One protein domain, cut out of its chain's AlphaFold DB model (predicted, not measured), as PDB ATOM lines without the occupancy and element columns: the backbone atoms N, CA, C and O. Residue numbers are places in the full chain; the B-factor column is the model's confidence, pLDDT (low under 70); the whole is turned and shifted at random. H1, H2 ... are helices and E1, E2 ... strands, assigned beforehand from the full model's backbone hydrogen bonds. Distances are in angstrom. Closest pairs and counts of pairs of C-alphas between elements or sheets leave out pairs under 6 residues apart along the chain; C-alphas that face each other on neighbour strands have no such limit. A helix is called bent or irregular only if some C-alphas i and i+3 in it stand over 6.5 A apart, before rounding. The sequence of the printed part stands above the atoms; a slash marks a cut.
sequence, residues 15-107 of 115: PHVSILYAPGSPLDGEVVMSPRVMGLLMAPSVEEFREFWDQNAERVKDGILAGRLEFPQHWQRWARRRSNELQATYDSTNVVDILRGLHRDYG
ATOM      1  N   PRO A  15     118.356 273.445 216.423       48.16
ATOM      2  CA  PRO A  15     117.505 274.443 217.094       48.16
ATOM      3  C   PRO A  15     118.289 275.583 217.773       48.16
ATOM      4  O   PRO A  15     117.699 276.538 218.277       48.16
ATOM      5  N   HIS A  16     119.618 275.492 217.815       48.12
ATOM      6  CA  HIS A  16     120.526 276.470 218.403       48.12
ATOM      7  C   HIS A  16     121.458 277.121 217.373       48.12
ATOM      8  O   HIS A  16     122.358 277.868 217.766       48.12
ATOM      9  N   VAL A  17     121.252 276.845 216.085       51.38
ATOM     10  CA  VAL A  17     121.911 277.493 214.953       51.38
ATOM     11  C   VAL A  17     120.806 278.017 214.045       51.38
ATOM     12  O   VAL A  17     119.947 277.272 213.592       51.38
ATOM     13  N   SER A  18     120.770 279.318 213.812       48.03
ATOM     14  CA  SER A  18     119.720 279.958 213.026       48.03
ATOM     15  C   SER A  18     120.350 280.890 212.012       48.03
ATOM     16  O   SER A  18     121.344 281.543 212.306       48.03
ATOM     17  N   ILE A  19     119.771 280.970 210.822       56.31
ATOM     18  CA  ILE A  19     120.120 282.023 209.872       56.31
ATOM     19  C   ILE A  19     119.378 283.282 210.311       56.31
ATOM     20  O   ILE A  19     118.162 283.242 210.531       56.31
ATOM     21  N   LEU A  20     120.098 284.388 210.476       45.38
ATOM     22  CA  LEU A  20     119.474 285.670 210.752       45.38
ATOM     23  C   LEU A  20     118.777 286.152 209.481       45.38
ATOM     24  O   LEU A  20     119.427 286.623 208.559       45.38
ATOM     25  N   TYR A  21     117.453 286.059 209.449       52.22
ATOM     26  CA  TYR A  21     116.645 286.695 208.413       52.22
ATOM     27  C   TYR A  21     116.181 288.061 208.911       52.22
ATOM     28  O   TYR A  21     115.208 288.176 209.659       52.22
ATOM     29  N   ALA A  22     116.915 289.097 208.520       54.75
ATOM     30  CA  ALA A  22     116.678 290.485 208.889       54.75
ATOM     31  C   ALA A  22     116.971 291.416 207.694       54.75
ATOM     32  O   ALA A  22     118.008 292.083 207.685       54.75
ATOM     33  N   PRO A  23     116.062 291.503 206.702       49.47
ATOM     34  CA  PRO A  23     116.269 292.295 205.491       49.47
ATOM     35  C   PRO A  23     116.670 293.745 205.792       49.47
ATOM     36  O   PRO A  23     115.975 294.456 206.518       49.47
ATOM     37  N   GLY A  24     117.801 294.181 205.231       50.53
ATOM     38  CA  GLY A  24     118.389 295.508 205.475       50.53
ATOM     39  C   GLY A  24     119.433 295.554 206.601       50.53
ATOM     40  O   GLY A  24     120.082 296.584 206.782       50.53
ATOM     41  N   SER A  25     119.640 294.450 207.321       57.38
ATOM     42  CA  SER A  25     120.791 294.252 208.204       57.38
ATOM     43  C   SER A  25     122.024 293.837 207.389       57.38
ATOM     44  O   SER A  25     121.899 293.008 206.491       57.38
ATOM     45  N   PRO A  26     123.242 294.310 207.720       42.22
ATOM     46  CA  PRO A  26     124.476 293.760 207.150       42.22
ATOM     47  C   PRO A  26     124.747 292.311 207.588       42.22
ATOM     48  O   PRO A  26     125.679 291.697 207.087       42.22
ATOM     49  N   LEU A  27     123.963 291.793 208.538       41.84
ATOM     50  CA  LEU A  27     124.019 290.415 209.023       41.84
ATOM     51  C   LEU A  27     122.870 289.553 208.467       41.84
ATOM     52  O   LEU A  27     122.657 288.441 208.937       41.84
ATOM     53  N   ASP A  28     122.080 290.073 207.524       46.19
ATOM     54  CA  ASP A  28     121.021 289.303 206.867       46.19
ATOM     55  C   ASP A  28     121.614 288.114 206.093       46.19
ATOM     56  O   ASP A  28     122.536 288.281 205.296       46.19
ATOM     57  N   GLY A  29     121.106 286.911 206.347       52.22
ATOM     58  CA  GLY A  29     121.639 285.656 205.811       52.22
ATOM     59  C   GLY A  29     122.822 285.069 206.593       52.22
ATOM     60  O   GLY A  29     123.261 283.965 206.271       52.22
ATOM     61  N   GLU A  30     123.323 285.746 207.632       52.34
ATOM     62  CA  GLU A  30     124.426 285.231 208.449       52.34
ATOM     63  C   GLU A  30     123.972 284.092 209.368       52.34
ATOM     64  O   GLU A  30     122.873 284.101 209.932       52.34
ATOM     65  N   VAL A  31     124.854 283.113 209.572       61.34
ATOM     66  CA  VAL A  31     124.613 282.007 210.501       61.34
ATOM     67  C   VAL A  31     124.917 282.457 211.924       61.34
ATOM     68  O   VAL A  31     126.057 282.750 212.282       61.34
ATOM     69  N   VAL A  32     123.891 282.457 212.766       63.03
ATOM     70  CA  VAL A  32     123.967 282.800 214.183       63.03
ATOM     71  C   VAL A  32     123.887 281.527 215.009       63.03
ATOM     72  O   VAL A  32     122.973 280.720 214.867       63.03
ATOM     73  N   MET A  33     124.846 281.346 215.908       71.50
ATOM     74  CA  MET A  33     124.863 280.224 216.843       71.50
ATOM     75  C   MET A  33     124.520 280.716 218.243       71.50
ATOM     76  O   MET A  33     124.959 281.789 218.661       71.50
ATOM     77  N   SER A  34     123.789 279.906 219.009       69.00
ATOM     78  CA  SER A  34     123.618 280.177 220.432       69.00
ATOM     79  C   SER A  34     124.994 280.209 221.115       69.00
ATOM     80  O   SER A  34     125.887 279.432 220.750       69.00
ATOM     81  N   PRO A  35     125.176 281.028 222.162       69.44
ATOM     82  CA  PRO A  35     126.442 281.076 222.886       69.44
ATOM     83  C   PRO A  35     126.889 279.712 223.426       69.44
ATOM     84  O   PRO A  35     128.081 279.437 223.507       69.44
ATOM     85  N   ARG A  36     125.932 278.830 223.746       67.50
ATOM     86  CA  ARG A  36     126.206 277.468 224.211       67.50
ATOM     87  C   ARG A  36     126.881 276.625 223.125       67.50
ATOM     88  O   ARG A  36     127.864 275.951 223.405       67.50
ATOM     89  N   VAL A  37     126.377 276.690 221.892       68.31
ATOM     90  CA  VAL A  37     126.952 275.981 220.734       68.31
ATOM     91  C   VAL A  37     128.314 276.555 220.370       68.31
ATOM     92  O   VAL A  37     129.264 275.805 220.171       68.31
ATOM     93  N   MET A  38     128.435 277.883 220.356       73.62
ATOM     94  CA  MET A  38     129.714 278.544 220.119       73.62
ATOM     95  C   MET A  38     130.765 278.112 221.153       73.62
ATOM     96  O   MET A  38     131.890 277.786 220.789       73.62
ATOM     97  N   GLY A  39     130.386 278.031 222.430       69.38
ATOM     98  CA  GLY A  39     131.263 277.537 223.485       69.38
ATOM     99  C   GLY A  39     131.667 276.070 223.309       69.38
ATOM    100  O   GLY A  39     132.845 275.766 223.449       69.38
ATOM    101  N   LEU A  40     130.743 275.184 222.920       69.81
ATOM    102  CA  LEU A  40     131.053 273.780 222.604       69.81
ATOM    103  C   LEU A  40     132.041 273.637 221.439       69.81
ATOM    104  O   LEU A  40     132.900 272.763 221.472       69.81
ATOM    105  N   LEU A  41     131.934 274.496 220.423       71.81
ATOM    106  CA  LEU A  41     132.836 274.489 219.269       71.81
ATOM    107  C   LEU A  41     134.221 275.059 219.580       71.81
ATOM    108  O   LEU A  41     135.161 274.753 218.855       71.81
ATOM    109  N   MET A  42     134.336 275.910 220.604       75.69
ATOM    110  CA  MET A  42     135.568 276.613 220.984       75.69
ATOM    111  C   MET A  42     136.290 276.001 222.189       75.69
ATOM    112  O   MET A  42     137.440 276.360 222.452       75.69
ATOM    113  N   ALA A  43     135.620 275.152 222.965       78.06
ATOM    114  CA  ALA A  43     136.199 274.565 224.160       78.06
ATOM    115  C   ALA A  43     137.177 273.427 223.806       78.06
ATOM    116  O   ALA A  43     136.906 272.642 222.896       78.06
ATOM    117  N   PRO A  44     138.289 273.279 224.547       78.12
ATOM    118  CA  PRO A  44     139.206 272.154 224.393       78.12
ATOM    119  C   PRO A  44     138.554 270.792 224.667       78.12
ATOM    120  O   PRO A  44     138.969 269.801 224.065       78.12
ATOM    121  N   SER A  45     137.552 270.735 225.555       77.06
ATOM    122  CA  SER A  45     136.735 269.542 225.804       77.06
ATOM    123  C   SER A  45     135.303 269.878 226.246       77.06
ATOM    124  O   SER A  45     134.997 271.003 226.653       77.06
ATOM    125  N   VAL A  46     134.417 268.875 226.188       66.50
ATOM    126  CA  VAL A  46     133.014 268.990 226.624       66.50
ATOM    127  C   VAL A  46     132.915 269.166 228.141       66.50
ATOM    128  O   VAL A  46     132.070 269.919 228.617       66.50
ATOM    129  N   GLU A  47     133.770 268.498 228.910       76.38
ATOM    130  CA  GLU A  47     133.805 268.572 230.373       76.38
ATOM    131  C   GLU A  47     134.183 269.979 230.838       76.38
ATOM    132  O   GLU A  47     133.466 270.568 231.648       76.38
ATOM    133  N   GLU A  48     135.244 270.549 230.254       77.62
ATOM    134  CA  GLU A  48     135.683 271.918 230.543       77.62
ATOM    135  C   GLU A  48     134.596 272.930 230.151       77.62
ATOM    136  O   GLU A  48     134.343 273.902 230.867       77.62
ATOM    137  N   PHE A  49     133.893 272.671 229.039       82.56
ATOM    138  CA  PHE A  49     132.743 273.472 228.639       82.56
ATOM    139  C   PHE A  49     131.613 273.451 229.666       82.56
ATOM    140  O   PHE A  49     131.109 274.511 230.038       82.56
ATOM    141  N   ARG A  50     131.202 272.260 230.110       74.12
ATOM    142  CA  ARG A  50     130.077 272.094 231.037       74.12
ATOM    143  C   ARG A  50     130.348 272.789 232.366       74.12
ATOM    144  O   ARG A  50     129.505 273.565 232.806       74.12
ATOM    145  N   GLU A  51     131.533 272.590 232.939       86.12
ATOM    146  CA  GLU A  51     131.920 273.220 234.205       86.12
ATOM    147  C   GLU A  51     131.898 274.753 234.116       86.12
ATOM    148  O   GLU A  51     131.327 275.430 234.975       86.12
ATOM    149  N   PHE A  52     132.458 275.315 233.041       88.75
ATOM    150  CA  PHE A  52     132.418 276.755 232.807       88.75
ATOM    151  C   PHE A  52     130.987 277.264 232.602       88.75
ATOM    152  O   PHE A  52     130.606 278.286 233.179       88.75
ATOM    153  N   TRP A  53     130.202 276.579 231.768       86.50
ATOM    154  CA  TRP A  53     128.861 277.006 231.386       86.50
ATOM    155  C   TRP A  53     127.915 277.040 232.586       86.50
ATOM    156  O   TRP A  53     127.216 278.036 232.767       86.50
ATOM    157  N   ASP A  54     127.951 276.019 233.444       84.12
ATOM    158  CA  ASP A  54     127.112 275.942 234.645       84.12
ATOM    159  C   ASP A  54     127.345 277.130 235.596       84.12
ATOM    160  O   ASP A  54     126.416 277.595 236.256       84.12
ATOM    161  N   GLN A  55     128.562 277.678 235.618       89.75
ATOM    162  CA  GLN A  55     128.935 278.804 236.477       89.75
ATOM    163  C   GLN A  55     128.769 280.181 235.809       89.75
ATOM    164  O   GLN A  55     128.685 281.193 236.503       89.75
ATOM    165  N   ASN A  56     128.765 280.256 234.472       90.50
ATOM    166  CA  ASN A  56     128.944 281.521 233.743       90.50
ATOM    167  C   ASN A  56     127.886 281.809 232.669       90.50
ATOM    168  O   ASN A  56     127.984 282.846 232.012       90.50
ATOM    169  N   ALA A  57     126.895 280.936 232.469       82.62
ATOM    170  CA  ALA A  57     125.945 281.037 231.357       82.62
ATOM    171  C   ALA A  57     125.291 282.423 231.221       82.62
ATOM    172  O   ALA A  57     125.293 282.981 230.126       82.62
ATOM    173  N   GLU A  58     124.769 282.995 232.309       86.00
ATOM    174  CA  GLU A  58     124.110 284.310 232.268       86.00
ATOM    175  C   GLU A  58     125.099 285.433 231.936       86.00
ATOM    176  O   GLU A  58     124.868 286.198 231.005       86.00
ATOM    177  N   ARG A  59     126.278 285.445 232.576       88.62
ATOM    178  CA  ARG A  59     127.350 286.406 232.264       88.62
ATOM    179  C   ARG A  59     127.755 286.353 230.789       88.62
ATOM    180  O   ARG A  59     127.995 287.391 230.180       88.62
ATOM    181  N   VAL A  60     127.842 285.155 230.212       83.50
ATOM    182  CA  VAL A  60     128.198 284.967 228.798       83.50
ATOM    183  C   VAL A  60     127.093 285.465 227.870       83.50
ATOM    184  O   VAL A  60     127.399 286.135 226.883       83.50
ATOM    185  N   LYS A  61     125.824 285.176 228.179       78.31
ATOM    186  CA  LYS A  61     124.678 285.681 227.407       78.31
ATOM    187  C   LYS A  61     124.629 287.210 227.430       78.31
ATOM    188  O   LYS A  61     124.570 287.820 226.365       78.31
ATOM    189  N   ASP A  62     124.743 287.815 228.610       82.06
ATOM    190  CA  ASP A  62     124.745 289.271 228.789       82.06
ATOM    191  C   ASP A  62     125.936 289.930 228.090       82.06
ATOM    192  O   ASP A  62     125.800 290.970 227.444       82.06
ATOM    193  N   GLY A  63     127.111 289.302 228.179       78.62
ATOM    194  CA  GLY A  63     128.309 289.726 227.466       78.62
ATOM    195  C   GLY A  63     128.072 289.810 225.964       78.62
ATOM    196  O   GLY A  63     128.335 290.852 225.370       78.62
ATOM    197  N   ILE A  64     127.511 288.760 225.364       72.81
ATOM    198  CA  ILE A  64     127.257 288.699 223.919       72.81
ATOM    199  C   ILE A  64     126.205 289.719 223.485       72.81
ATOM    200  O   ILE A  64     126.414 290.393 222.478       72.81
ATOM    201  N   LEU A  65     125.132 289.901 224.261       74.75
ATOM    202  CA  LEU A  65     124.151 290.968 224.014       74.75
ATOM    203  C   LEU A  65     124.800 292.362 224.040       74.75
ATOM    204  O   LEU A  65     124.399 293.247 223.293       74.75
ATOM    205  N   ALA A  66     125.838 292.541 224.859       77.44
ATOM    206  CA  ALA A  66     126.636 293.759 224.934       77.44
ATOM    207  C   ALA A  66     127.852 293.785 223.978       77.44
ATOM    208  O   ALA A  66     128.709 294.660 224.113       77.44
ATOM    209  N   GLY A  67     127.968 292.832 223.043       72.31
ATOM    210  CA  GLY A  67     129.062 292.759 222.065       72.31
ATOM    211  C   GLY A  67     130.423 292.323 222.630       72.31
ATOM    212  O   GLY A  67     131.455 292.568 222.007       72.31
ATOM    213  N   ARG A  68     130.456 291.695 223.809       80.00
ATOM    214  CA  ARG A  68     131.669 291.198 224.479       80.00
ATOM    215  C   ARG A  68     131.742 289.676 224.475       80.00
ATOM    216  O   ARG A  68     130.755 288.981 224.705       80.00
ATOM    217  N   LEU A  69     132.954 289.153 224.282       77.56
ATOM    218  CA  LEU A  69     133.226 287.720 224.327       77.56
ATOM    219  C   LEU A  69     133.774 287.325 225.709       77.56
ATOM    220  O   LEU A  69     134.947 287.525 226.007       77.56
ATOM    221  N   GLU A  70     132.914 286.755 226.550       84.31
ATOM    222  CA  GLU A  70     133.194 286.464 227.970       84.31
ATOM    223  C   GLU A  70     133.791 285.057 228.220       84.31
ATOM    224  O   GLU A  70     133.909 284.614 229.369       84.31
ATOM    225  N   PHE A  71     134.171 284.351 227.146       84.00
ATOM    226  CA  PHE A  71     134.834 283.043 227.201       84.00
ATOM    227  C   PHE A  71     136.305 283.150 227.631       84.00
ATOM    228  O   PHE A  71     136.964 284.146 227.305       84.00
ATOM    229  N   PRO A  72     136.866 282.109 228.278       85.25
ATOM    230  CA  PRO A  72     138.262 282.104 228.701       85.25
ATOM    231  C   PRO A  72     139.241 282.376 227.548       85.25
ATOM    232  O   PRO A  72     139.107 281.843 226.445       85.25
ATOM    233  N   GLN A  73     140.276 283.184 227.798       83.94
ATOM    234  CA  GLN A  73     141.236 283.576 226.755       83.94
ATOM    235  C   GLN A  73     141.992 282.384 226.150       83.94
ATOM    236  O   GLN A  73     142.353 282.407 224.971       83.94
ATOM    237  N   HIS A  74     142.252 281.326 226.927       81.12
ATOM    238  CA  HIS A  74     142.917 280.134 226.401       81.12
ATOM    239  C   HIS A  74     142.044 279.376 225.397       81.12
ATOM    240  O   HIS A  74     142.595 278.872 224.420       81.12
ATOM    241  N   TRP A  75     140.717 279.399 225.543       82.00
ATOM    242  CA  TRP A  75     139.794 278.856 224.538       82.00
ATOM    243  C   TRP A  75     139.779 279.690 223.269       82.00
ATOM    244  O   TRP A  75     139.754 279.142 222.178       82.00
ATOM    245  N   GLN A  76     139.885 281.016 223.371       72.06
ATOM    246  CA  GLN A  76     139.995 281.865 222.181       72.06
ATOM    247  C   GLN A  76     141.274 281.551 221.382       72.06
ATOM    248  O   GLN A  76     141.251 281.524 220.151       72.06
ATOM    249  N   ARG A  77     142.393 281.264 222.066       75.44
ATOM    250  CA  ARG A  77     143.637 280.807 221.417       75.44
ATOM    251  C   ARG A  77     143.485 279.422 220.792       75.44
ATOM    252  O   ARG A  77     143.921 279.227 219.659       75.44
ATOM    253  N   TRP A  78     142.858 278.489 221.508       74.94
ATOM    254  CA  TRP A  78     142.536 277.162 220.988       74.94
ATOM    255  C   TRP A  78     141.657 277.264 219.737       74.94
ATOM    256  O   TRP A  78     141.995 276.689 218.707       74.94
ATOM    257  N   ALA A  79     140.612 278.089 219.776       71.06
ATOM    258  CA  ALA A  79     139.653 278.255 218.693       71.06
ATOM    259  C   ALA A  79     140.300 278.864 217.451       71.06
ATOM    260  O   ALA A  79     140.012 278.432 216.342       71.06
ATOM    261  N   ARG A  80     141.233 279.812 217.616       70.56
ATOM    262  CA  ARG A  80     142.032 280.332 216.493       70.56
ATOM    263  C   ARG A  80     142.873 279.238 215.843       70.56
ATOM    264  O   ARG A  80     142.867 279.115 214.624       70.56
ATOM    265  N   ARG A  81     143.573 278.430 216.644       73.50
ATOM    266  CA  ARG A  81     144.376 277.314 216.124       73.50
ATOM    267  C   ARG A  81     143.496 276.288 215.410       73.50
ATOM    268  O   ARG A  81     143.797 275.915 214.283       73.50
ATOM    269  N   ARG A  82     142.385 275.899 216.036       74.81
ATOM    270  CA  ARG A  82     141.427 274.944 215.481       74.81
ATOM    271  C   ARG A  82     140.768 275.468 214.207       74.81
ATOM    272  O   ARG A  82     140.630 274.717 213.255       74.81
ATOM    273  N   SER A  83     140.415 276.750 214.161       72.31
ATOM    274  CA  SER A  83     139.854 277.393 212.970       72.31
ATOM    275  C   SER A  83     140.829 277.325 211.795       72.31
ATOM    276  O   SER A  83     140.441 276.873 210.726       72.31
ATOM    277  N   ASN A  84     142.110 277.644 212.003       71.88
ATOM    278  CA  ASN A  84     143.125 277.530 210.949       71.88
ATOM    279  C   ASN A  84     143.283 276.083 210.444       71.88
ATOM    280  O   ASN A  84     143.392 275.857 209.241       71.88
ATOM    281  N   GLU A  85     143.277 275.100 211.349       78.31
ATOM    282  CA  GLU A  85     143.335 273.676 210.992       78.31
ATOM    283  C   GLU A  85     142.114 273.247 210.168       78.31
ATOM    284  O   GLU A  85     142.259 272.550 209.165       78.31
ATOM    285  N   LEU A  86     140.914 273.678 210.562       77.25
ATOM    286  CA  LEU A  86     139.666 273.343 209.875       77.25
ATOM    287  C   LEU A  86     139.562 274.020 208.507       77.25
ATOM    288  O   LEU A  86     139.181 273.361 207.543       77.25
ATOM    289  N   GLN A  87     139.957 275.291 208.404       76.69
ATOM    290  CA  GLN A  87     140.005 276.010 207.129       76.69
ATOM    291  C   GLN A  87     140.952 275.325 206.143       76.69
ATOM    292  O   GLN A  87     140.593 275.132 204.990       76.69
ATOM    293  N   ALA A  88     142.127 274.895 206.607       80.06
ATOM    294  CA  ALA A  88     143.072 274.150 205.780       80.06
ATOM    295  C   ALA A  88     142.556 272.749 205.407       80.06
ATOM    296  O   ALA A  88     142.793 272.280 204.299       80.06
ATOM    297  N   THR A  89     141.846 272.075 206.318       81.75
ATOM    298  CA  THR A  89     141.304 270.724 206.088       81.75
ATOM    299  C   THR A  89     140.182 270.725 205.050       81.75
ATOM    300  O   THR A  89     140.096 269.805 204.239       81.75
ATOM    301  N   TYR A  90     139.322 271.744 205.077       78.50
ATOM    302  CA  TYR A  90     138.142 271.841 204.214       78.50
ATOM    303  C   TYR A  90     138.292 272.830 203.056       78.50
ATOM    304  O   TYR A  90     137.341 272.996 202.299       78.50
ATOM    305  N   ASP A  91     139.463 273.457 202.923       86.38
ATOM    306  CA  ASP A  91     139.778 274.476 201.914       86.38
ATOM    307  C   ASP A  91     138.700 275.572 201.816       86.38
ATOM    308  O   ASP A  91     138.252 275.964 200.740       86.38
ATOM    309  N   SER A  92     138.213 276.035 202.971       74.12
ATOM    310  CA  SER A  92     137.162 277.052 203.041       74.12
ATOM    311  C   SER A  92     137.304 277.912 204.286       74.12
ATOM    312  O   SER A  92     137.553 277.413 205.380       74.12
ATOM    313  N   THR A  93     137.105 279.221 204.128       71.31
ATOM    314  CA  THR A  93     136.959 280.174 205.239       71.31
ATOM    315  C   THR A  93     135.500 280.348 205.667       71.31
ATOM    316  O   THR A  93     135.227 281.069 206.626       71.31
ATOM    317  N   ASN A  94     134.554 279.723 204.957       66.12
ATOM    318  CA  ASN A  94     133.134 279.778 205.272       66.12
ATOM    319  C   ASN A  94     132.806 278.768 206.382       66.12
ATOM    320  O   ASN A  94     133.057 277.568 206.257       66.12
ATOM    321  N   VAL A  95     132.207 279.255 207.470       68.00
ATOM    322  CA  VAL A  95     131.851 278.422 208.624       68.00
ATOM    323  C   VAL A  95     130.882 277.297 208.251       68.00
ATOM    324  O   VAL A  95     131.022 276.193 208.763       68.00
ATOM    325  N   VAL A  96     129.954 277.517 207.316       67.12
ATOM    326  CA  VAL A  96     128.982 276.504 206.877       67.12
ATOM    327  C   VAL A  96     129.673 275.348 206.164       67.12
ATOM    328  O   VAL A  96     129.349 274.191 206.427       67.12
ATOM    329  N   ASP A  97     130.655 275.633 205.311       64.19
ATOM    330  CA  ASP A  97     131.413 274.593 204.609       64.19
ATOM    331  C   ASP A  97     132.240 273.755 205.586       64.19
ATOM    332  O   ASP A  97     132.268 272.528 205.486       64.19
ATOM    333  N   ILE A  98     132.844 274.404 206.586       69.62
ATOM    334  CA  ILE A  98     133.575 273.730 207.664       69.62
ATOM    335  C   ILE A  98     132.633 272.846 208.493       69.62
ATOM    336  O   ILE A  98     132.966 271.697 208.779       69.62
ATOM    337  N   LEU A  99     131.449 273.345 208.864       70.56
ATOM    338  CA  LEU A  99     130.450 272.572 209.610       70.56
ATOM    339  C   LEU A  99     129.939 271.373 208.786       70.56
ATOM    340  O   LEU A  99     129.808 270.272 209.318       70.56
ATOM    341  N   ARG A 100     129.718 271.545 207.476       69.50
ATOM    342  CA  ARG A 100     129.358 270.451 206.554       69.50
ATOM    343  C   ARG A 100     130.474 269.414 206.436       69.50
ATOM    344  O   ARG A 100     130.195 268.216 206.455       69.50
ATOM    345  N   GLY A 101     131.726 269.860 206.347       69.25
ATOM    346  CA  GLY A 101     132.902 268.996 206.344       69.25
ATOM    347  C   GLY A 101     133.016 268.171 207.627       69.25
ATOM    348  O   GLY A 101     133.127 266.948 207.573       69.25
ATOM    349  N   LEU A 102     132.881 268.827 208.781       70.31
ATOM    350  CA  LEU A 102     132.879 268.186 210.096       70.31
ATOM    351  C   LEU A 102     131.732 267.179 210.261       70.31
ATOM    352  O   LEU A 102     131.935 266.103 210.826       70.31
ATOM    353  N   HIS A 103     130.537 267.495 209.753       64.50
ATOM    354  CA  HIS A 103     129.425 266.546 209.711       64.50
ATOM    355  C   HIS A 103     129.765 265.322 208.853       64.50
ATOM    356  O   HIS A 103     129.611 264.190 209.307       64.50
ATOM    357  N   ARG A 104     130.242 265.542 207.624       67.19
ATOM    358  CA  ARG A 104     130.574 264.464 206.685       67.19
ATOM    359  C   ARG A 104     131.613 263.503 207.262       67.19
ATOM    360  O   ARG A 104     131.472 262.291 207.096       67.19
ATOM    361  N   ASP A 105     132.637 264.042 207.915       64.56
ATOM    362  CA  ASP A 105     133.803 263.266 208.338       64.56
ATOM    363  C   ASP A 105     133.610 262.601 209.705       64.56
ATOM    364  O   ASP A 105     134.143 261.517 209.944       64.56
ATOM    365  N   TYR A 106     132.851 263.234 210.604       59.66
ATOM    366  CA  TYR A 106     132.777 262.813 212.004       59.66
ATOM    367  C   TYR A 106     131.355 262.642 212.541       59.66
ATOM    368  O   TYR A 106     131.188 262.222 213.684       59.66
ATOM    369  N   GLY A 107     130.321 262.998 211.773       53.75
ATOM    370  CA  GLY A 107     128.936 262.994 212.250       53.75
ATOM    371  C   GLY A 107     128.701 263.922 213.450       53.75
ATOM    372  O   GLY A 107     127.693 263.781 214.135       53.75
TER     373      GLY A 107
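This is residues 15 to 107 of the 115 residues of an uncharacterized protein of Actinomadura sp. KC06 (UniProt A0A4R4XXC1). The long helix H3 makes a base, with the short helix H1 and the bent helix H2 at one end and H4 set crosswise at the other. H1 sits near the middle, the two arms of H2 make an L beside it, and a small antiparallel hairpin, E1 and E2, has a long loop reaching out to Gly 24. The printed part has 93 residues, with two named strands followed by four named helices, and is mostly helix. It is compact, with a radius of gyration of the C-alphas of 14.2 A and spans of 35 by 35 by 23 A.

E1, residues 17 to 19, and E2, residues 31 to 33, form an antiparallel hairpin at 151 degrees; N 18 and O 32, 2.8 A apart, are within hydrogen-bond range. H1, residues 35 to 42, touches residues 75 to 79 of H3, residues 73 to 90, at a steep tilt of 68 degrees, only just short of perpendicular; the closest C-alphas, of Met 42 and Ala 79, are 5.0 A apart. H2, residues 46 to 65, was assigned as one helix by its hydrogen bonds but is bent, with C-alphas 55 and 58 8.4 A apart; its arms H2a, residues 46 to 55, and H2b, residues 58 to 65, stand about perpendicular at 87 degrees. H1 and H2a form a helical hairpin, closest at the C-alphas of Leu 40 and Phe 49, 6.3 A. H4, residues 95 to 106, touches H3 about perpendicular at 77 degrees, closest at the C-alphas of Ile 98 and Tyr 90, 6.0 A. H1 and H4 are apart. Every O i to N i+4 pair is within hydrogen-bond range in H1, H2b, H3 and H4, and 5 of 6 in H2a.

E1 begins at C-alpha 17 (121.911, 277.493, 214.953). H3 is 25.6 A long, H4 16.0 A and H2a 14.5 A. H4 ends at C-alpha 106 (132.777, 262.813, 212.004).

The C-alphas farthest apart, of Gly 24 and Glu 47, are 39.8 A apart. The printed part has no cut; the link E1 to E2 is long. Mean pLDDT of the printed part is 70.8, and residues 15 to 32 are among those under 70.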